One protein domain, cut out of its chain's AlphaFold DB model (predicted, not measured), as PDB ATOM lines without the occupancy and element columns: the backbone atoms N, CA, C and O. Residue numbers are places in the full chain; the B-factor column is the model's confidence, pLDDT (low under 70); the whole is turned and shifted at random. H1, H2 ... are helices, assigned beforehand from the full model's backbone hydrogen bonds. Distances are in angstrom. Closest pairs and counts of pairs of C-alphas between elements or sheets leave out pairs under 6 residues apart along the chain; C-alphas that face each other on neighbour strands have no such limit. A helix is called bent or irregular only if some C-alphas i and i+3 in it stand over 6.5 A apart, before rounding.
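Overview. This is residues 8 to 152 of the 152 residues of an uncharacterized protein of Siphonobacter sp. BAB-5385 (UniProt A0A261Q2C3). Long helices run roughly side by side: hairpin H1 and H2 packs through H2 on H4, and H4 packs on arm H6b and part of H5. Arm H6a turns steeply from H6b. All helix, with 145 residues printed and six named helices, the whole is compact: radius of gyration of the C-alphas 16.7 A, spans 50 by 31 by 23 A.

Along the chain. H1, residues 8 to 28, begins at C-alpha (9.480, -25.690, 34.478). H2 is residues 33 to 56, 35.3 A long; H3 59 to 62; H4 74 to 89; H5 97 to 114. H6, residues 118 to 151, one helix by its hydrogen bonds, is bent, the C-alphas of residues 131 and 134 being 7.0 A apart, and has two arms, H6a, residues 118 to 131, and H6b, residues 134 to 151, with C-alpha 151 at (3.182, -48.357, 61.770).

Arrangement. H4 touches H6b, closest C-alphas Gly 78 and Met 145, 4.0 A. In H1, H2 and H6b every O i to N i+4 pair is within hydrogen-bond range.

Size, cuts and confidence. The printed part has no cut; link H3 to H4 is long; residues 30 to 31 have pLDDT under 70.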
ATOM      1  N   ARG A   8      10.066 -24.544  33.785       89.94
ATOM      2  CA  ARG A   8       9.480 -25.690  34.478       89.94
ATOM      3  C   ARG A   8      10.019 -27.015  33.956       89.94
ATOM      4  O   ARG A   8      10.374 -27.872  34.752       89.94
ATOM      5  N   ASN A   9      10.132 -27.159  32.638       91.31
ATOM      6  CA  ASN A   9      10.734 -28.353  32.042       91.31
ATOM      7  C   ASN A   9      12.218 -28.463  32.418       91.31
ATOM      8  O   ASN A   9      12.706 -29.564  32.651       91.31
ATOM      9  N   LEU A  10      12.925 -27.329  32.511       93.44
ATOM     10  CA  LEU A  10      14.305 -27.297  32.993       93.44
ATOM     11  C   LEU A  10      14.403 -27.759  34.456       93.44
ATOM     12  O   LEU A  10      15.283 -28.550  34.789       93.44
ATOM     13  N   PHE A  11      13.484 -27.309  35.312       95.12
ATOM     14  CA  PHE A  11      13.401 -27.761  36.700       95.12
ATOM     15  C   PHE A  11      13.094 -29.261  36.803       95.12
ATOM     16  O   PHE A  11      13.785 -29.968  37.531       95.12
ATOM     17  N   ASP A  12      12.126 -29.765  36.029       95.06
ATOM     18  CA  ASP A  12      11.800 -31.196  35.994       95.06
ATOM     19  C   ASP A  12      13.042 -32.020  35.572       95.06
ATOM     20  O   ASP A  12      13.371 -33.009  36.225       95.06
ATOM     21  N   LEU A  13      13.808 -31.577  34.562       96.12
ATOM     22  CA  LEU A  13      15.072 -32.217  34.152       96.12
ATOM     23  C   LEU A  13      16.139 -32.201  35.251       96.12
ATOM     24  O   LEU A  13      16.812 -33.210  35.464       96.12
ATOM     25  N   PHE A  14      16.289 -31.081  35.962       96.81
ATOM     26  CA  PHE A  14      17.189 -30.994  37.108       96.81
ATOM     27  C   PHE A  14      16.791 -32.001  38.194       96.81
ATOM     28  O   PHE A  14      17.635 -32.771  38.653       96.81
ATOM     29  N   CYS A  15      15.508 -32.061  38.557       97.56
ATOM     30  CA  CYS A  15      14.992 -33.030  39.523       97.56
ATOM     31  C   CYS A  15      15.225 -34.476  39.077       97.56
ATOM     32  O   CYS A  15      15.619 -35.300  39.899       97.56
ATOM     33  N   ILE A  16      15.039 -34.786  37.791       98.06
ATOM     34  CA  ILE A  16      15.305 -36.121  37.236       98.06
ATOM     35  C   ILE A  16      16.789 -36.473  37.371       98.06
ATOM     36  O   ILE A  16      17.121 -37.543  37.883       98.06
ATOM     37  N   ALA A  17      17.691 -35.572  36.975       98.12
ATOM     38  CA  ALA A  17      19.132 -35.784  37.096       98.12
ATOM     39  C   ALA A  17      19.564 -35.985  38.560       98.12
ATOM     40  O   ALA A  17      20.309 -36.922  38.864       98.12
ATOM     41  N   GLN A  18      19.065 -35.157  39.483       97.88
ATOM     42  CA  GLN A  18      19.336 -35.300  40.918       97.88
ATOM     43  C   GLN A  18      18.761 -36.604  41.485       97.88
ATOM     44  O   GLN A  18      19.428 -37.290  42.259       97.88
ATOM     45  N   GLY A  19      17.552 -36.981  41.074       97.75
ATOM     46  CA  GLY A  19      16.893 -38.214  41.492       97.75
ATOM     47  C   GLY A  19      17.664 -39.461  41.064       97.75
ATOM     48  O   GLY A  19      17.999 -40.295  41.906       97.75
ATOM     49  N   ILE A  20      18.039 -39.551  39.783       97.88
ATOM     50  CA  ILE A  20      18.813 -40.677  39.232       97.88
ATOM     51  C   ILE A  20      20.178 -40.788  39.914       97.88
ATOM     52  O   ILE A  20      20.558 -41.871  40.365       97.88
ATOM     53  N   THR A  21      20.919 -39.682  40.020       97.69
ATOM     54  CA  THR A  21      22.260 -39.690  40.629       97.69
ATOM     55  C   THR A  21      22.210 -40.047  42.116       97.69
ATOM     56  O   THR A  21      23.018 -40.853  42.583       97.69
ATOM     57  N   THR A  22      21.225 -39.528  42.855       97.06
ATOM     58  CA  THR A  22      21.026 -39.838  44.280       97.06
ATOM     59  C   THR A  22      20.626 -41.294  44.489       97.06
ATOM     60  O   THR A  22      21.246 -41.984  45.301       97.06
ATOM     61  N   ALA A  23      19.639 -41.795  43.739       96.81
ATOM     62  CA  ALA A  23      19.222 -43.194  43.805       96.81
ATOM     63  C   ALA A  23      20.377 -44.141  43.454       96.81
ATOM     64  O   ALA A  23      20.641 -45.087  44.196       96.81
ATOM     65  N   GLY A  24      21.114 -43.850  42.377       95.75
ATOM     66  CA  GLY A  24      22.294 -44.617  41.979       95.75
ATOM     67  C   GLY A  24      23.344 -44.660  43.088       95.75
ATOM     68  O   GLY A  24      23.785 -45.736  43.484       95.75
ATOM     69  N   ARG A  25      23.681 -43.507  43.678       95.62
ATOM     70  CA  ARG A  25      24.636 -43.441  44.793       95.62
ATOM     71  C   ARG A  25      24.166 -44.238  46.012       95.62
ATOM     72  O   ARG A  25      24.988 -44.894  46.646       95.62
ATOM     73  N   LEU A  26      22.877 -44.193  46.349       94.62
ATOM     74  CA  LEU A  26      22.316 -44.952  47.473       94.62
ATOM     75  C   LEU A  26      22.352 -46.468  47.231       94.62
ATOM     76  O   LEU A  26      22.633 -47.216  48.166       94.62
ATOM     77  N   LEU A  27      22.114 -46.921  45.995       92.75
ATOM     78  CA  LEU A  27      22.169 -48.341  45.622       92.75
ATOM     79  C   LEU A  27      23.598 -48.892  45.583       92.75
ATOM     80  O   LEU A  27      23.813 -50.047  45.947       92.75
ATOM     81  N   LEU A  28      24.568 -48.071  45.172       92.44
ATOM     82  CA  LEU A  28      25.981 -48.453  45.083       92.44
ATOM     83  C   LEU A  28      26.690 -48.493  46.444       92.44
ATOM     84  O   LEU A  28      27.776 -49.059  46.550       92.44
ATOM     85  N   GLN A  29      26.109 -47.908  47.496       88.25
ATOM     86  CA  GLN A  29      26.715 -47.935  48.826       88.25
ATOM     87  C   GLN A  29      26.579 -49.322  49.481       88.25
ATOM     88  O   GLN A  29      25.459 -49.800  49.702       88.25
ATOM     89  N   PRO A  30      27.694 -49.969  49.866       69.94
ATOM     90  CA  PRO A  30      27.638 -51.269  50.512       69.94
ATOM     91  C   PRO A  30      27.007 -51.184  51.913       69.94
ATOM     92  O   PRO A  30      27.312 -50.293  52.704       69.94
ATOM     93  N   ARG A  31      26.191 -52.193  52.250       66.00
ATOM     94  CA  ARG A  31      25.813 -52.588  53.627       66.00
ATOM     95  C   ARG A  31      24.841 -51.700  54.420       66.00
ATOM     96  O   ARG A  31      24.769 -51.839  55.637       66.00
ATOM     97  N   ARG A  32      24.008 -50.870  53.784       80.25
ATOM     98  CA  ARG A  32      22.877 -50.222  54.485       80.25
ATOM     99  C   ARG A  32      21.542 -50.567  53.840       80.25
ATOM    100  O   ARG A  32      21.150 -49.961  52.849       80.25
ATOM    101  N   SER A  33      20.825 -51.521  54.436       84.12
ATOM    102  CA  SER A  33      19.448 -51.887  54.061       84.12
ATOM    103  C   SER A  33      18.538 -50.657  53.964       84.12
ATOM    104  O   SER A  33      17.800 -50.523  52.994       84.12
ATOM    105  N   ALA A  34      18.686 -49.699  54.884       90.12
ATOM    106  CA  ALA A  34      17.977 -48.420  54.850       90.12
ATOM    107  C   ALA A  34      18.230 -47.618  53.558       90.12
ATOM    108  O   ALA A  34      17.301 -47.061  52.986       90.12
ATOM    109  N   HIS A  35      19.463 -47.586  53.039       93.62
ATOM    110  CA  HIS A  35      19.762 -46.836  51.812       93.62
ATOM    111  C   HIS A  35      19.038 -47.414  50.596       93.62
ATOM    112  O   HIS A  35      18.620 -46.650  49.734       93.62
ATOM    113  N   ARG A  36      18.822 -48.735  50.548       92.75
ATOM    114  CA  ARG A  36      18.054 -49.374  49.469       92.75
ATOM    115  C   ARG A  36      16.592 -48.939  49.489       92.75
ATOM    116  O   ARG A  36      16.055 -48.599  48.442       92.75
ATOM    117  N   TRP A  37      15.972 -48.886  50.667       94.75
ATOM    118  CA  TRP A  37      14.596 -48.404  50.820       94.75
ATOM    119  C   TRP A  37      14.441 -46.946  50.404       94.75
ATOM    120  O   TRP A  37      13.540 -46.611  49.637       94.75
ATOM    121  N   LEU A  38      15.374 -46.097  50.840       95.56
ATOM    122  CA  LEU A  38      15.401 -44.703  50.420       95.56
ATOM    123  C   LEU A  38      15.626 -44.581  48.909       95.56
ATOM    124  O   LEU A  38      14.953 -43.792  48.258       95.56
ATOM    125  N   ALA A  39      16.517 -45.389  48.330       96.38
ATOM    126  CA  ALA A  39      16.744 -45.393  46.890       96.38
ATOM    127  C   ALA A  39      15.476 -45.756  46.112       96.38
ATOM    128  O   ALA A  39      15.158 -45.070  45.148       96.38
ATOM    129  N   LEU A  40      14.731 -46.782  46.538       95.25
ATOM    130  CA  LEU A  40      13.467 -47.171  45.904       95.25
ATOM    131  C   LEU A  40      12.429 -46.045  45.956       95.25
ATOM    132  O   LEU A  40      11.768 -45.779  44.952       95.25
ATOM    133  N   LEU A  41      12.336 -45.336  47.085       96.88
ATOM    134  CA  LEU A  41      11.482 -44.153  47.200       96.88
ATOM    135  C   LEU A  41      11.903 -43.058  46.210       96.88
ATOM    136  O   LEU A  41      11.058 -42.529  45.490       96.88
ATOM    137  N   ILE A  42      13.202 -42.750  46.130       97.69
ATOM    138  CA  ILE A  42      13.728 -41.748  45.192       97.69
ATOM    139  C   ILE A  42      13.493 -42.171  43.739       97.69
ATOM    140  O   ILE A  42      13.095 -41.332  42.936       97.69
ATOM    141  N   VAL A  43      13.676 -43.448  43.391       97.12
ATOM    142  CA  VAL A  43      13.360 -43.974  42.051       97.12
ATOM    143  C   VAL A  43      11.884 -43.760  41.734       97.12
ATOM    144  O   VAL A  43      11.572 -43.189  40.693       97.12
ATOM    145  N   GLY A  44      10.981 -44.140  42.638       96.31
ATOM    146  CA  GLY A  44       9.541 -43.974  42.438       96.31
ATOM    147  C   GLY A  44       9.124 -42.511  42.243       96.31
ATOM    148  O   GLY A  44       8.380 -42.201  41.313       96.31
ATOM    149  N   LEU A  45       9.657 -41.597  43.060       96.94
ATOM    150  CA  LEU A  45       9.434 -40.155  42.906       96.94
ATOM    151  C   LEU A  45      10.023 -39.622  41.595       96.94
ATOM    152  O   LEU A  45       9.396 -38.813  40.915       96.94
ATOM    153  N   THR A  46      11.206 -40.099  41.207       97.88
ATOM    154  CA  THR A  46      11.858 -39.709  39.951       97.88
ATOM    155  C   THR A  46      11.032 -40.151  38.749       97.88
ATOM    156  O   THR A  46      10.805 -39.346  37.851       97.88
ATOM    157  N   CYS A  47      10.513 -41.383  38.741       97.25
ATOM    158  CA  CYS A  47       9.596 -41.861  37.706       97.25
ATOM    159  C   CYS A  47       8.353 -40.967  37.592       97.25
ATOM    160  O   CYS A  47       7.980 -40.583  36.486       97.25
ATOM    161  N   GLN A  48       7.775 -40.544  38.717       95.69
ATOM    162  CA  GLN A  48       6.636 -39.626  38.719       95.69
ATOM    163  C   GLN A  48       6.990 -38.247  38.130       95.69
ATOM    164  O   GLN A  48       6.196 -37.672  37.387       95.69
ATOM    165  N   VAL A  49       8.188 -37.718  38.401       96.62
ATOM    166  CA  VAL A  49       8.664 -36.477  37.760       96.62
ATOM    167  C   VAL A  49       8.897 -36.679  36.259       96.62
ATOM    168  O   VAL A  49       8.545 -35.798  35.474       96.62
ATOM    169  N   ILE A  50       9.426 -37.835  35.838       96.69
ATOM    170  CA  ILE A  50       9.559 -38.188  34.415       96.69
ATOM    171  C   ILE A  50       8.183 -38.173  33.742       96.69
ATOM    172  O   ILE A  50       8.042 -37.559  32.688       96.69
ATOM    173  N   ASP A  51       7.156 -38.768  34.353       94.75
ATOM    174  CA  ASP A  51       5.791 -38.749  33.812       94.75
ATOM    175  C   ASP A  51       5.264 -37.314  33.616       94.75
ATOM    176  O   ASP A  51       4.763 -36.955  32.544       94.75
ATOM    177  N   TYR A  52       5.470 -36.444  34.610       92.94
ATOM    178  CA  TYR A  52       5.105 -35.029  34.511       92.94
ATOM    179  C   TYR A  52       5.854 -34.300  33.400       92.94
ATOM    180  O   TYR A  52       5.240 -33.534  32.649       92.94
ATOM    181  N   PHE A  53       7.153 -34.556  33.265       95.19
ATOM    182  CA  PHE A  53       7.967 -34.004  32.192       95.19
ATOM    183  C   PHE A  53       7.463 -34.464  30.818       95.19
ATOM    184  O   PHE A  53       7.259 -33.634  29.931       95.19
ATOM    185  N   LEU A  54       7.207 -35.763  30.632       94.25
ATOM    186  CA  LEU A  54       6.723 -36.340  29.370       94.25
ATOM    187  C   LEU A  54       5.363 -35.768  28.954       94.25
ATOM    188  O   LEU A  54       5.140 -35.476  27.773       94.25
ATOM    189  N   SER A  55       4.478 -35.551  29.926       91.31
ATOM    190  CA  SER A  55       3.175 -34.922  29.712       91.31
ATOM    191  C   SER A  55       3.311 -33.457  29.279       91.31
ATOM    192  O   SER A  55       2.798 -33.059  28.232       91.31
ATOM    193  N   ARG A  56       4.068 -32.646  30.030       90.62
ATOM    194  CA  ARG A  56       4.179 -31.188  29.813       90.62
ATOM    195  C   ARG A  56       5.042 -30.791  28.621       90.62
ATOM    196  O   ARG A  56       4.794 -29.760  28.001       90.62
ATOM    197  N   SER A  57       6.055 -31.585  28.295       91.56
ATOM    198  CA  SER A  57       6.905 -31.375  27.116       91.56
ATOM    199  C   SER A  57       6.198 -31.716  25.798       91.56
ATOM    200  O   SER A  57       6.743 -31.467  24.722       91.56
ATOM    201  N   GLY A  58       4.989 -32.288  25.859       91.06
ATOM    202  CA  GLY A  58       4.244 -32.743  24.689       91.06
ATOM    203  C   GLY A  58       4.779 -34.050  24.095       91.06
ATOM    204  O   GLY A  58       4.335 -34.446  23.015       91.06
ATOM    205  N   ILE A  59       5.703 -34.745  24.771       93.56
ATOM    206  CA  ILE A  59       6.241 -36.028  24.298       93.56
ATOM    207  C   ILE A  59       5.128 -37.073  24.208       93.56
ATOM    208  O   ILE A  59       5.035 -37.742  23.180       93.56
ATOM    209  N   TYR A  60       4.237 -37.155  25.201       92.62
ATOM    210  CA  TYR A  60       3.068 -38.044  25.135       92.62
ATOM    211  C   TYR A  60       2.100 -37.696  24.000       92.62
ATOM    212  O   TYR A  60       1.522 -38.588  23.382       92.62
ATOM    213  N   TYR A  61       1.961 -36.411  23.661       90.56
ATOM    214  CA  TYR A  61       1.119 -35.994  22.540       90.56
ATOM    215  C   TYR A  61       1.675 -36.485  21.195       90.56
ATOM    216  O   TYR A  61       0.917 -36.975  20.352       90.56
ATOM    217  N   ARG A  62       2.998 -36.384  21.010       93.50
ATOM    218  CA  ARG A  62       3.709 -36.848  19.804       93.50
ATOM    219  C   ARG A  62       3.819 -38.374  19.746       93.50
ATOM    220  O   ARG A  62       3.737 -38.950  18.670       93.50
ATOM    221  N   ASN A  63       3.958 -39.025  20.898       94.12
ATOM    222  CA  ASN A  63       4.174 -40.464  21.043       94.12
ATOM    223  C   ASN A  63       3.031 -41.089  21.846       94.12
ATOM    224  O   ASN A  63       3.209 -41.528  22.980       94.12
ATOM    225  N   ARG A  64       1.836 -41.138  21.254       91.31
ATOM    226  CA  ARG A  64       0.605 -41.563  21.948       91.31
ATOM    227  C   ARG A  64       0.642 -43.006  22.465       91.31
ATOM    228  O   ARG A  64      -0.133 -43.367  23.347       91.31
ATOM    229  N   TRP A  65       1.535 -43.834  21.928       89.94
ATOM    230  CA  TRP A  65       1.760 -45.199  22.403       89.94
ATOM    231  C   TRP A  65       2.335 -45.241  23.830       89.94
ATOM    232  O   TRP A  65       2.090 -46.214  24.536       89.94
ATOM    233  N   LEU A  66       2.986 -44.166  24.290       91.75
ATOM    234  CA  LEU A  66       3.489 -44.008  25.659       91.75
ATOM    235  C   LEU A  66       2.399 -43.655  26.687       91.75
ATOM    236  O   LEU A  66       2.676 -43.603  27.880       91.75
ATOM    237  N   TYR A  67       1.150 -43.397  26.278       90.81
ATOM    238  CA  TYR A  67       0.095 -43.161  27.268       90.81
ATOM    239  C   TYR A  67      -0.075 -44.370  28.194       90.81
ATOM    240  O   TYR A  67      -0.075 -45.513  27.724       90.81
ATOM    241  N   PHE A  68      -0.266 -44.077  29.485       93.44
ATOM    242  CA  PHE A  68      -0.277 -45.041  30.589       93.44
ATOM    243  C   PHE A  68       1.062 -45.757  30.826       93.44
ATOM    244  O   PHE A  68       1.068 -46.863  31.360       93.44
ATOM    245  N   SER A  69       2.201 -45.154  30.456       94.00
ATOM    246  CA  SER A  69       3.511 -45.680  30.853       94.00
ATOM    247  C   SER A  69       3.575 -45.924  32.371       94.00
ATOM    248  O   SER A  69       3.140 -45.068  33.144       94.00
ATOM    249  N   PRO A  70       4.132 -47.067  32.817       92.56
ATOM    250  CA  PRO A  70       4.232 -47.408  34.229       92.56
ATOM    251  C   PRO A  70       5.340 -46.569  34.871       92.56
ATOM    252  O   PRO A  70       6.472 -47.011  35.019       92.56
ATOM    253  N   LEU A  71       5.027 -45.317  35.182       93.19
ATOM    254  CA  LEU A  71       5.928 -44.367  35.839       93.19
ATOM    255  C   LEU A  71       5.332 -43.824  37.144       93.19
ATOM    256  O   LEU A  71       5.998 -43.102  37.884       93.19
ATOM    257  N   PHE A  72       4.087 -44.193  37.442       89.12
ATOM    258  CA  PHE A  72       3.362 -43.764  38.624       89.12
ATOM    259  C   PHE A  72       3.227 -44.926  39.615       89.12
ATOM    260  O   PHE A  72       2.464 -45.864  39.399       89.12
ATOM    261  N   PHE A  73       3.994 -44.861  40.707       92.50
ATOM    262  CA  PHE A  73       4.154 -45.952  41.682       92.50
ATOM    263  C   PHE A  73       3.822 -45.526  43.118       92.50
ATOM    264  O   PHE A  73       4.416 -46.008  44.088       92.50
ATOM    265  N   SER A  74       2.908 -44.569  43.266       95.25
ATOM    266  CA  SER A  74       2.647 -43.906  44.546       95.25
ATOM    267  C   SER A  74       2.076 -44.830  45.630       95.25
ATOM    268  O   SER A  74       2.259 -44.542  46.813       95.25
ATOM    269  N   TRP A  75       1.496 -45.984  45.274       97.12
ATOM    270  CA  TRP A  75       1.032 -46.989  46.247       97.12
ATOM    271  C   TRP A  75       2.189 -47.694  46.970       97.12
ATOM    272  O   TRP A  75       1.987 -48.279  48.031       97.12
ATOM    273  N   GLY A  76       3.414 -47.617  46.437       96.00
ATOM    274  CA  GLY A  76       4.614 -48.155  47.081       96.00
ATOM    275  C   GLY A  76       5.286 -47.209  48.080       96.00
ATOM    276  O   GLY A  76       6.072 -47.667  48.907       96.00
ATOM    277  N   PHE A  77       4.997 -45.902  48.039       96.44
ATOM    278  CA  PHE A  77       5.788 -44.903  48.774       96.44
ATOM    279  C   PHE A  77       5.759 -45.112  50.289       96.44
ATOM    280  O   PHE A  77       6.816 -45.107  50.917       96.44
ATOM    281  N   GLY A  78       4.581 -45.367  50.865       95.75
ATOM    282  CA  GLY A  78       4.458 -45.653  52.295       95.75
ATOM    283  C   GLY A  78       5.260 -46.887  52.718       95.75
ATOM    284  O   GLY A  78       5.990 -46.834  53.704       95.75
ATOM    285  N   ALA A  79       5.219 -47.967  51.928       96.00
ATOM    286  CA  ALA A  79       5.981 -49.182  52.210       96.00
ATOM    287  C   ALA A  79       7.501 -48.936  52.162       96.00
ATOM    288  O   ALA A  79       8.234 -49.485  52.986       96.00
ATOM    289  N   PHE A  80       7.981 -48.088  51.245       96.19
ATOM    290  CA  PHE A  80       9.395 -47.703  51.192       96.19
ATOM    291  C   PHE A  80       9.818 -46.864  52.404       96.19
ATOM    292  O   PHE A  80      10.894 -47.099  52.953       96.19
ATOM    293  N   VAL A  81       8.975 -45.925  52.852       96.00
ATOM    294  CA  VAL A  81       9.221 -45.135  54.074       96.00
ATOM    295  C   VAL A  81       9.268 -46.047  55.300       96.00
ATOM    296  O   VAL A  81      10.239 -46.014  56.051       96.00
ATOM    297  N   TYR A  82       8.280 -46.922  55.458       95.50
ATOM    298  CA  TYR A  82       8.233 -47.894  56.551       95.50
ATOM    299  C   TYR A  82       9.444 -48.836  56.544       95.50
ATOM    300  O   TYR A  82      10.085 -49.049  57.574       95.50
ATOM    301  N   GLY A  83       9.829 -49.352  55.373       94.69
ATOM    302  CA  GLY A  83      11.037 -50.162  55.211       94.69
ATOM    303  C   GLY A  83      12.311 -49.405  55.594       94.69
ATOM    304  O   GLY A  83      13.184 -49.969  56.257       94.69
ATOM    305  N   TYR A  84      12.403 -48.118  55.243       94.56
ATOM    306  CA  TYR A  84      13.512 -47.253  55.644       94.56
ATOM    307  C   TYR A  84      13.592 -47.095  57.165       94.56
ATOM    308  O   TYR A  84      14.664 -47.319  57.732       94.56
ATOM    309  N   VAL A  85      12.479 -46.748  57.822       94.38
ATOM    310  CA  VAL A  85      12.430 -46.554  59.281       94.38
ATOM    311  C   VAL A  85      12.796 -47.849  59.995       94.38
ATOM    312  O   VAL A  85      13.739 -47.858  60.785       94.38
ATOM    313  N   ARG A  86      12.171 -48.975  59.635       92.88
ATOM    314  CA  ARG A  86      12.467 -50.278  60.252       92.88
ATOM    315  C   ARG A  86      13.899 -50.736  60.055       92.88
ATOM    316  O   ARG A  86      14.507 -51.257  60.984       92.88
ATOM    317  N   ALA A  87      14.480 -50.503  58.881       92.12
ATOM    318  CA  ALA A  87      15.885 -50.812  58.640       92.12
ATOM    319  C   ALA A  87      16.847 -49.981  59.513       92.12
ATOM    320  O   ALA A  87      18.013 -50.355  59.652       92.12
ATOM    321  N   ARG A  88      16.388 -48.854  60.076       91.88
ATOM    322  CA  ARG A  88      17.153 -47.986  60.982       91.88
ATOM    323  C   ARG A  88      16.892 -48.295  62.456       91.88
ATOM    324  O   ARG A  88      17.837 -48.210  63.232       91.88
ATOM    325  N   THR A  89      15.657 -48.626  62.826       92.06
ATOM    326  CA  THR A  89      15.235 -48.811  64.225       92.06
ATOM    327  C   THR A  89      15.288 -50.268  64.679       92.06
ATOM    328  O   THR A  89      15.750 -50.539  65.785       92.06
ATOM    329  N   THR A  90      14.906 -51.213  63.816       87.75
ATOM    330  CA  THR A  90      14.769 -52.640  64.157       87.75
ATOM    331  C   THR A  90      15.326 -53.538  63.037       87.75
ATOM    332  O   THR A  90      14.581 -54.281  62.393       87.75
ATOM    333  N   PRO A  91      16.648 -53.503  62.772       81.69
ATOM    334  CA  PRO A  91      17.253 -54.131  61.590       81.69
ATOM    335  C   PRO A  91      17.186 -55.667  61.564       81.69
ATOM    336  O   PRO A  91      17.404 -56.263  60.512       81.69
ATOM    337  N   THR A  92      16.911 -56.315  62.698       81.25
ATOM    338  CA  THR A  92      16.856 -57.779  62.838       81.25
ATOM    339  C   THR A  92      15.478 -58.369  62.545       81.25
ATOM    340  O   THR A  92      15.362 -59.577  62.347       81.25
ATOM    341  N   GLN A  93      14.426 -57.548  62.504       80.31
ATOM    342  CA  GLN A  93      13.069 -58.035  62.289       80.31
ATOM    343  C   GLN A  93      12.782 -58.156  60.782       80.31
ATOM    344  O   GLN A  93      13.040 -57.212  60.031       80.31
ATOM    345  N   PRO A  94      12.211 -59.280  60.310       79.31
ATOM    346  CA  PRO A  94      11.966 -59.485  58.887       79.31
ATOM    347  C   PRO A  94      10.981 -58.453  58.319       79.31
ATOM    348  O   PRO A  94      10.015 -58.043  58.973       79.31
ATOM    349  N   PHE A  95      11.235 -58.025  57.082       86.00
ATOM    350  CA  PHE A  95      10.305 -57.215  56.302       86.00
ATOM    351  C   PHE A  95       9.463 -58.136  55.421       86.00
ATOM    352  O   PHE A  95       9.995 -58.838  54.564       86.00
ATOM    353  N   THR A  96       8.153 -58.146  55.640       88.81
ATOM    354  CA  THR A  96       7.252 -59.053  54.931       88.81
ATOM    355  C   THR A  96       6.931 -58.521  53.536       88.81
ATOM    356  O   THR A  96       6.620 -57.344  53.363       88.81
ATOM    357  N   SER A  97       6.961 -59.390  52.524       89.69
ATOM    358  CA  SER A  97       6.712 -59.011  51.125       89.69
ATOM    359  C   SER A  97       5.277 -58.541  50.849       89.69
ATOM    360  O   SER A  97       5.055 -57.843  49.862       89.69
ATOM    361  N   TRP A  98       4.316 -58.841  51.733       92.94
ATOM    362  CA  TRP A  98       2.918 -58.401  51.621       92.94
ATOM    363  C   TRP A  98       2.757 -56.881  51.485       92.94
ATOM    364  O   TRP A  98       1.825 -56.417  50.830       92.94
ATOM    365  N   HIS A  99       3.701 -56.097  52.010       93.44
ATOM    366  CA  HIS A  99       3.694 -54.638  51.880       93.44
ATOM    367  C   HIS A  99       3.838 -54.142  50.432       93.44
ATOM    368  O   HIS A  99       3.488 -52.999  50.139       93.44
ATOM    369  N   PHE A 100       4.304 -54.997  49.514       94.44
ATOM    370  CA  PHE A 100       4.437 -54.685  48.091       94.44
ATOM    371  C   PHE A 100       3.211 -55.040  47.253       94.44
ATOM    372  O   PHE A 100       3.194 -54.702  46.072       94.44
ATOM    373  N   VAL A 101       2.181 -55.681  47.819       96.31
ATOM    374  CA  VAL A 101       0.966 -56.022  47.058       96.31
ATOM    375  C   VAL A 101       0.322 -54.788  46.413       96.31
ATOM    376  O   VAL A 101       0.068 -54.846  45.210       96.31
ATOM    377  N   PRO A 102       0.126 -53.651  47.113       96.31
ATOM    378  CA  PRO A 102      -0.428 -52.456  46.477       96.31
ATOM    379  C   PRO A 102       0.426 -51.961  45.302       96.31
ATOM    380  O   PRO A 102      -0.093 -51.682  44.225       96.31
ATOM    381  N   LEU A 103       1.750 -51.922  45.473       96.19
ATOM    382  CA  LEU A 103       2.672 -51.531  44.408       96.19
ATOM    383  C   LEU A 103       2.581 -52.476  43.198       96.19
ATOM    384  O   LEU A 103       2.507 -52.011  42.063       96.19
ATOM    385  N   ALA A 104       2.562 -53.790  43.429       96.50
ATOM    386  CA  ALA A 104       2.471 -54.791  42.369       96.50
ATOM    387  C   ALA A 104       1.154 -54.679  41.588       96.50
ATOM    388  O   ALA A 104       1.167 -54.743  40.359       96.50
ATOM    389  N   LEU A 105       0.035 -54.449  42.282       96.69
ATOM    390  CA  LEU A 105      -1.265 -54.207  41.651       96.69
ATOM    391  C   LEU A 105      -1.244 -52.947  40.779       96.69
ATOM    392  O   LEU A 105      -1.730 -52.984  39.651       96.69
ATOM    393  N   GLN A 106      -0.638 -51.857  41.260       96.06
ATOM    394  CA  GLN A 106      -0.514 -50.619  40.487       96.06
ATOM    395  C   GLN A 106       0.377 -50.807  39.247       96.06
ATOM    396  O   GLN A 106       0.006 -50.386  38.153       96.06
ATOM    397  N   ILE A 107       1.518 -51.494  39.380       95.94
ATOM    398  CA  ILE A 107       2.394 -51.827  38.245       95.94
ATOM    399  C   ILE A 107       1.632 -52.650  37.203       95.94
ATOM    400  O   ILE A 107       1.654 -52.315  36.020       95.94
ATOM    401  N   LEU A 108       0.942 -53.708  37.637       96.75
ATOM    402  CA  LEU A 108       0.183 -54.584  36.750       96.75
ATOM    403  C   LEU A 108      -0.914 -53.813  36.010       96.75
ATOM    404  O   LEU A 108      -1.067 -53.974  34.802       96.75
ATOM    405  N   PHE A 109      -1.631 -52.935  36.712       95.88
ATOM    406  CA  PHE A 109      -2.645 -52.064  36.125       95.88
ATOM    407  C   PHE A 109      -2.086 -51.215  34.971       95.88
ATOM    408  O   PHE A 109      -2.631 -51.248  33.864       95.88
ATOM    409  N   TYR A 110      -0.968 -50.512  35.182       95.81
ATOM    410  CA  TYR A 110      -0.347 -49.697  34.131       95.81
ATOM    411  C   TYR A 110       0.262 -50.535  33.006       95.81
ATOM    412  O   TYR A 110       0.143 -50.159  31.841       95.81
ATOM    413  N   LEU A 111       0.866 -51.687  33.314       96.12
ATOM    414  CA  LEU A 111       1.389 -52.596  32.291       96.12
ATOM    415  C   LEU A 111       0.276 -53.114  31.379       96.12
ATOM    416  O   LEU A 111       0.436 -53.111  30.164       96.12
ATOM    417  N   ILE A 112      -0.876 -53.497  31.928       96.19
ATOM    418  CA  ILE A 112      -2.012 -53.927  31.105       96.19
ATOM    419  C   ILE A 112      -2.448 -52.795  30.171       96.19
ATOM    420  O   ILE A 112      -2.647 -53.037  28.980       96.19
ATOM    421  N   LEU A 113      -2.568 -51.568  30.688       95.62
ATOM    422  CA  LEU A 113      -3.027 -50.412  29.918       95.62
ATOM    423  C   LEU A 113      -2.028 -49.960  28.855       95.62
ATOM    424  O   LEU A 113      -2.455 -49.637  27.748       95.62
ATOM    425  N   VAL A 114      -0.722 -49.941  29.144       95.25
ATOM    426  CA  VAL A 114       0.296 -49.433  28.206       95.25
ATOM    427  C   VAL A 114       0.359 -50.259  26.919       95.25
ATOM    428  O   VAL A 114       0.644 -49.703  25.860       95.25
ATOM    429  N   PHE A 115       0.021 -51.548  26.971       95.88
ATOM    430  CA  PHE A 115      -0.020 -52.415  25.790       95.88
ATOM    431  C   PHE A 115      -1.361 -52.392  25.043       95.88
ATOM    432  O   PHE A 115      -1.474 -53.002  23.981       95.88
ATOM    433  N   GLN A 116      -2.376 -51.672  25.538       97.00
ATOM    434  CA  GLN A 116      -3.652 -51.561  24.830       97.00
ATOM    435  C   GLN A 116      -3.562 -50.651  23.592       97.00
ATOM    436  O   GLN A 116      -2.801 -49.677  23.578       97.00
ATOM    437  N   PRO A 117      -4.402 -50.887  22.568       95.88
ATOM    438  CA  PRO A 117      -4.559 -49.968  21.448       95.88
ATOM    439  C   PRO A 117      -4.963 -48.559  21.901       95.88
ATOM    440  O   PRO A 117      -5.678 -48.374  22.889       95.88
ATOM    441  N   LEU A 118      -4.555 -47.545  21.133       94.44
ATOM    442  CA  LEU A 118      -4.860 -46.145  21.442       94.44
ATOM    443  C   LEU A 118      -6.368 -45.856  21.627       94.44
ATOM    444  O   LEU A 118      -6.687 -45.126  22.567       94.44
ATOM    445  N   PRO A 119      -7.303 -46.412  20.823       96.00
ATOM    446  CA  PRO A 119      -8.737 -46.215  21.057       96.00
ATOM    447  C   PRO A 119      -9.190 -46.714  22.434       96.00
ATOM    448  O   PRO A 119      -9.904 -46.004  23.139       96.00
ATOM    449  N   THR A 120      -8.706 -47.885  22.861       96.81
ATOM    450  CA  THR A 120      -8.995 -48.463  24.182       96.81
ATOM    451  C   THR A 120      -8.441 -47.587  25.299       96.81
ATOM    452  O   THR A 120      -9.156 -47.281  26.251       96.81
ATOM    453  N   LYS A 121      -7.194 -47.111  25.164       95.88
ATOM    454  CA  LYS A 121      -6.587 -46.165  26.114       95.88
ATOM    455  C   LYS A 121      -7.393 -44.871  26.223       95.88
ATOM    456  O   LYS A 121      -7.625 -44.389  27.326       95.88
ATOM    457  N   ALA A 122      -7.828 -44.310  25.094       94.62
ATOM    458  CA  ALA A 122      -8.596 -43.069  25.060       94.62
ATOM    459  C   ALA A 122      -9.981 -43.233  25.701       94.62
ATOM    460  O   ALA A 122     -10.380 -42.405  26.523       94.62
ATOM    461  N   TRP A 123     -10.686 -44.320  25.378       97.06
ATOM    462  CA  TRP A 123     -11.956 -44.659  26.018       97.06
ATOM    463  C   TRP A 123     -11.784 -44.853  27.525       97.06
ATOM    464  O   TRP A 123     -12.514 -44.248  28.307       97.06
ATOM    465  N   PHE A 124     -10.780 -45.630  27.940       96.75
ATOM    466  CA  PHE A 124     -10.499 -45.865  29.353       96.75
ATOM    467  C   PHE A 124     -10.180 -44.554  30.074       96.75
ATOM    468  O   PHE A 124     -10.715 -44.296  31.150       96.75
ATOM    469  N   TRP A 125      -9.364 -43.687  29.465       94.62
ATOM    470  CA  TRP A 125      -9.038 -42.373  30.011       94.62
ATOM    471  C   TRP A 125     -10.289 -41.532  30.280       94.62
ATOM    472  O   TRP A 125     -10.452 -41.013  31.384       94.62
ATOM    473  N   LEU A 126     -11.169 -41.400  29.286       96.56
ATOM    474  CA  LEU A 126     -12.340 -40.524  29.360       96.56
ATOM    475  C   LEU A 126     -13.451 -41.091  30.247       96.56
ATOM    476  O   LEU A 126     -14.053 -40.338  31.010       96.56
ATOM    477  N   THR A 127     -13.699 -42.396  30.160       97.44
ATOM    478  CA  THR A 127     -14.867 -43.045  30.773       97.44
ATOM    479  C   THR A 127     -14.574 -43.601  32.163       97.44
ATOM    480  O   THR A 127     -15.473 -43.661  32.997       97.44
ATOM    481  N   VAL A 128     -13.328 -44.008  32.436       96.81
ATOM    482  CA  VAL A 128     -12.978 -44.750  33.660       96.81
ATOM    483  C   VAL A 128     -11.927 -44.020  34.491       96.81
ATOM    484  O   VAL A 128     -12.144 -43.749  35.674       96.81
ATOM    485  N   HIS A 129     -10.791 -43.662  33.894       94.94
ATOM    486  CA  HIS A 129      -9.658 -43.144  34.653       94.94
ATOM    487  C   HIS A 129      -9.875 -41.733  35.174       94.94
ATOM    488  O   HIS A 129      -9.788 -41.498  36.379       94.94
ATOM    489  N   LYS A 130     -10.198 -40.794  34.280       93.12
ATOM    490  CA  LYS A 130     -10.449 -39.399  34.641       93.12
ATOM    491  C   LYS A 130     -11.562 -39.242  35.694       93.12
ATOM    492  O   LYS A 130     -11.333 -38.462  36.619       93.12
ATOM    493  N   PRO A 131     -12.725 -39.921  35.592       96.75
ATOM    494  CA  PRO A 131     -13.791 -39.776  36.583       96.75
ATOM    495  C   PRO A 131     -13.591 -40.597  37.861       96.75
ATOM    496  O   PRO A 131     -14.047 -40.149  38.908       96.75
ATOM    497  N   TYR A 132     -12.925 -41.758  37.810       95.88
ATOM    498  CA  TYR A 132     -12.885 -42.682  38.949       95.88
ATOM    499  C   TYR A 132     -11.467 -43.068  39.361       95.88
ATOM    500  O   TYR A 132     -11.034 -42.708  40.458       95.88
ATOM    501  N   THR A 133     -10.725 -43.797  38.516       94.19
ATOM    502  CA  THR A 133      -9.499 -44.462  38.998       94.19
ATOM    503  C   THR A 133      -8.398 -43.479  39.379       94.19
ATOM    504  O   THR A 133      -7.666 -43.757  40.319       94.19
ATOM    505  N   ARG A 134      -8.366 -42.277  38.792       92.44
ATOM    506  CA  ARG A 134      -7.484 -41.186  39.232       92.44
ATOM    507  C   ARG A 134      -7.692 -40.800  40.703       92.44
ATOM    508  O   ARG A 134      -6.722 -40.540  41.411       92.44
ATOM    509  N   TYR A 135      -8.941 -40.727  41.165       95.12
ATOM    510  CA  TYR A 135      -9.244 -40.388  42.560       95.12
ATOM    511  C   TYR A 135      -8.942 -41.556  43.486       95.12
ATOM    512  O   TYR A 135      -8.366 -41.349  44.551       95.12
ATOM    513  N   VAL A 136      -9.278 -42.778  43.061       95.69
ATOM    514  CA  VAL A 136      -8.912 -43.997  43.793       95.69
ATOM    515  C   VAL A 136      -7.406 -44.032  44.013       95.69
ATOM    516  O   VAL A 136      -6.968 -44.176  45.147       95.69
ATOM    517  N   GLU A 137      -6.612 -43.816  42.965       94.00
ATOM    518  CA  GLU A 137      -5.160 -43.767  43.087       94.00
ATOM    519  C   GLU A 137      -4.704 -42.711  44.085       94.00
ATOM    520  O   GLU A 137      -3.929 -43.037  44.978       94.00
ATOM    521  N   TYR A 138      -5.216 -41.483  43.983       94.56
ATOM    522  CA  TYR A 138      -4.851 -40.390  44.881       94.56
ATOM    523  C   TYR A 138      -5.151 -40.703  46.357       94.56
ATOM    524  O   TYR A 138      -4.265 -40.588  47.207       94.56
ATOM    525  N   TYR A 139      -6.378 -41.129  46.670       97.31
ATOM    526  CA  TYR A 139      -6.793 -41.385  48.051       97.31
ATOM    527  C   TYR A 139      -6.152 -42.646  48.630       97.31
ATOM    528  O   TYR A 139      -5.733 -42.633  49.787       97.31
ATOM    529  N   VAL A 140      -6.010 -43.711  47.833       97.06
ATOM    530  CA  VAL A 140      -5.322 -44.936  48.263       97.06
ATOM    531  C   VAL A 140      -3.849 -44.650  48.550       97.06
ATOM    532  O   VAL A 140      -3.351 -45.099  49.578       97.06
ATOM    533  N   SER A 141      -3.162 -43.843  47.732       95.94
ATOM    534  CA  SER A 141      -1.782 -43.421  48.019       95.94
ATOM    535  C   SER A 141      -1.666 -42.709  49.363       95.94
ATOM    536  O   SER A 141      -0.775 -43.028  50.152       95.94
ATOM    537  N   GLY A 142      -2.573 -41.767  49.641       96.75
ATOM    538  CA  GLY A 142      -2.609 -41.051  50.918       96.75
ATOM    539  C   GLY A 142      -2.865 -41.986  52.100       96.75
ATOM    540  O   GLY A 142      -2.123 -41.958  53.079       96.75
ATOM    541  N   LEU A 143      -3.866 -42.861  51.987       97.75
ATOM    542  CA  LEU A 143      -4.226 -43.817  53.033       97.75
ATOM    543  C   LEU A 143      -3.104 -44.821  53.314       97.75
ATOM    544  O   LEU A 143      -2.802 -45.077  54.479       97.75
ATOM    545  N   LEU A 144      -2.446 -45.346  52.277       97.12
ATOM    546  CA  LEU A 144      -1.293 -46.232  52.433       97.12
ATOM    547  C   LEU A 144      -0.133 -45.494  53.102       97.12
ATOM    548  O   LEU A 144       0.435 -46.015  54.058       97.12
ATOM    549  N   MET A 145       0.189 -44.277  52.657       96.81
ATOM    550  CA  MET A 145       1.237 -43.464  53.279       96.81
ATOM    551  C   MET A 145       0.965 -43.245  54.772       96.81
ATOM    552  O   MET A 145       1.829 -43.538  55.593       96.81
ATOM    553  N   LEU A 146      -0.237 -42.793  55.136       97.75
ATOM    554  CA  LEU A 146      -0.611 -42.547  56.533       97.75
ATOM    555  C   LEU A 146      -0.595 -43.826  57.375       97.75
ATOM    556  O   LEU A 146      -0.058 -43.821  58.479       97.75
ATOM    557  N   SER A 147      -1.117 -44.932  56.839       96.50
ATOM    558  CA  SER A 147      -1.094 -46.237  57.512       96.50
ATOM    559  C   SER A 147       0.335 -46.686  57.818       96.50
ATOM    560  O   SER A 147       0.629 -47.121  58.925       96.50
ATOM    561  N   TYR A 148       1.247 -46.547  56.854       96.06
ATOM    562  CA  TYR A 148       2.645 -46.927  57.038       96.06
ATOM    563  C   TYR A 148       3.408 -45.993  57.974       96.06
ATOM    564  O   TYR A 148       4.265 -46.469  58.713       96.06
ATOM    565  N   LEU A 149       3.091 -44.697  57.979       93.50
ATOM    566  CA  LEU A 149       3.645 -43.757  58.953       93.50
ATOM    567  C   LEU A 149       3.191 -44.086  60.376       93.50
ATOM    568  O   LEU A 149       4.005 -44.024  61.283       93.50
ATOM    569  N   TYR A 150       1.930 -44.480  60.565       95.50
ATOM    570  CA  TYR A 150       1.422 -44.919  61.868       95.50
ATOM    571  C   TYR A 150       2.095 -46.211  62.367       95.50
ATOM    572  O   TYR A 150       2.263 -46.396  63.568       95.50
ATOM    573  N   LEU A 151       2.479 -47.107  61.452       90.94
ATOM    574  CA  LEU A 151       3.182 -48.357  61.770       90.94
ATOM    575  C   LEU A 151       4.699 -48.192  61.984       90.94
ATOM    576  O   LEU A 151       5.334 -49.143  62.443       90.94
ATOM    577  N   SER A 152       5.279 -47.061  61.567       86.94
ATOM    578  CA  SER A 152       6.727 -46.789  61.596       86.94
ATOM    579  C   SER A 152       7.193 -46.316  62.967       86.94
ATOM    580  O   SER A 152       8.285 -46.771  63.376       86.94
TER     581      SER A 152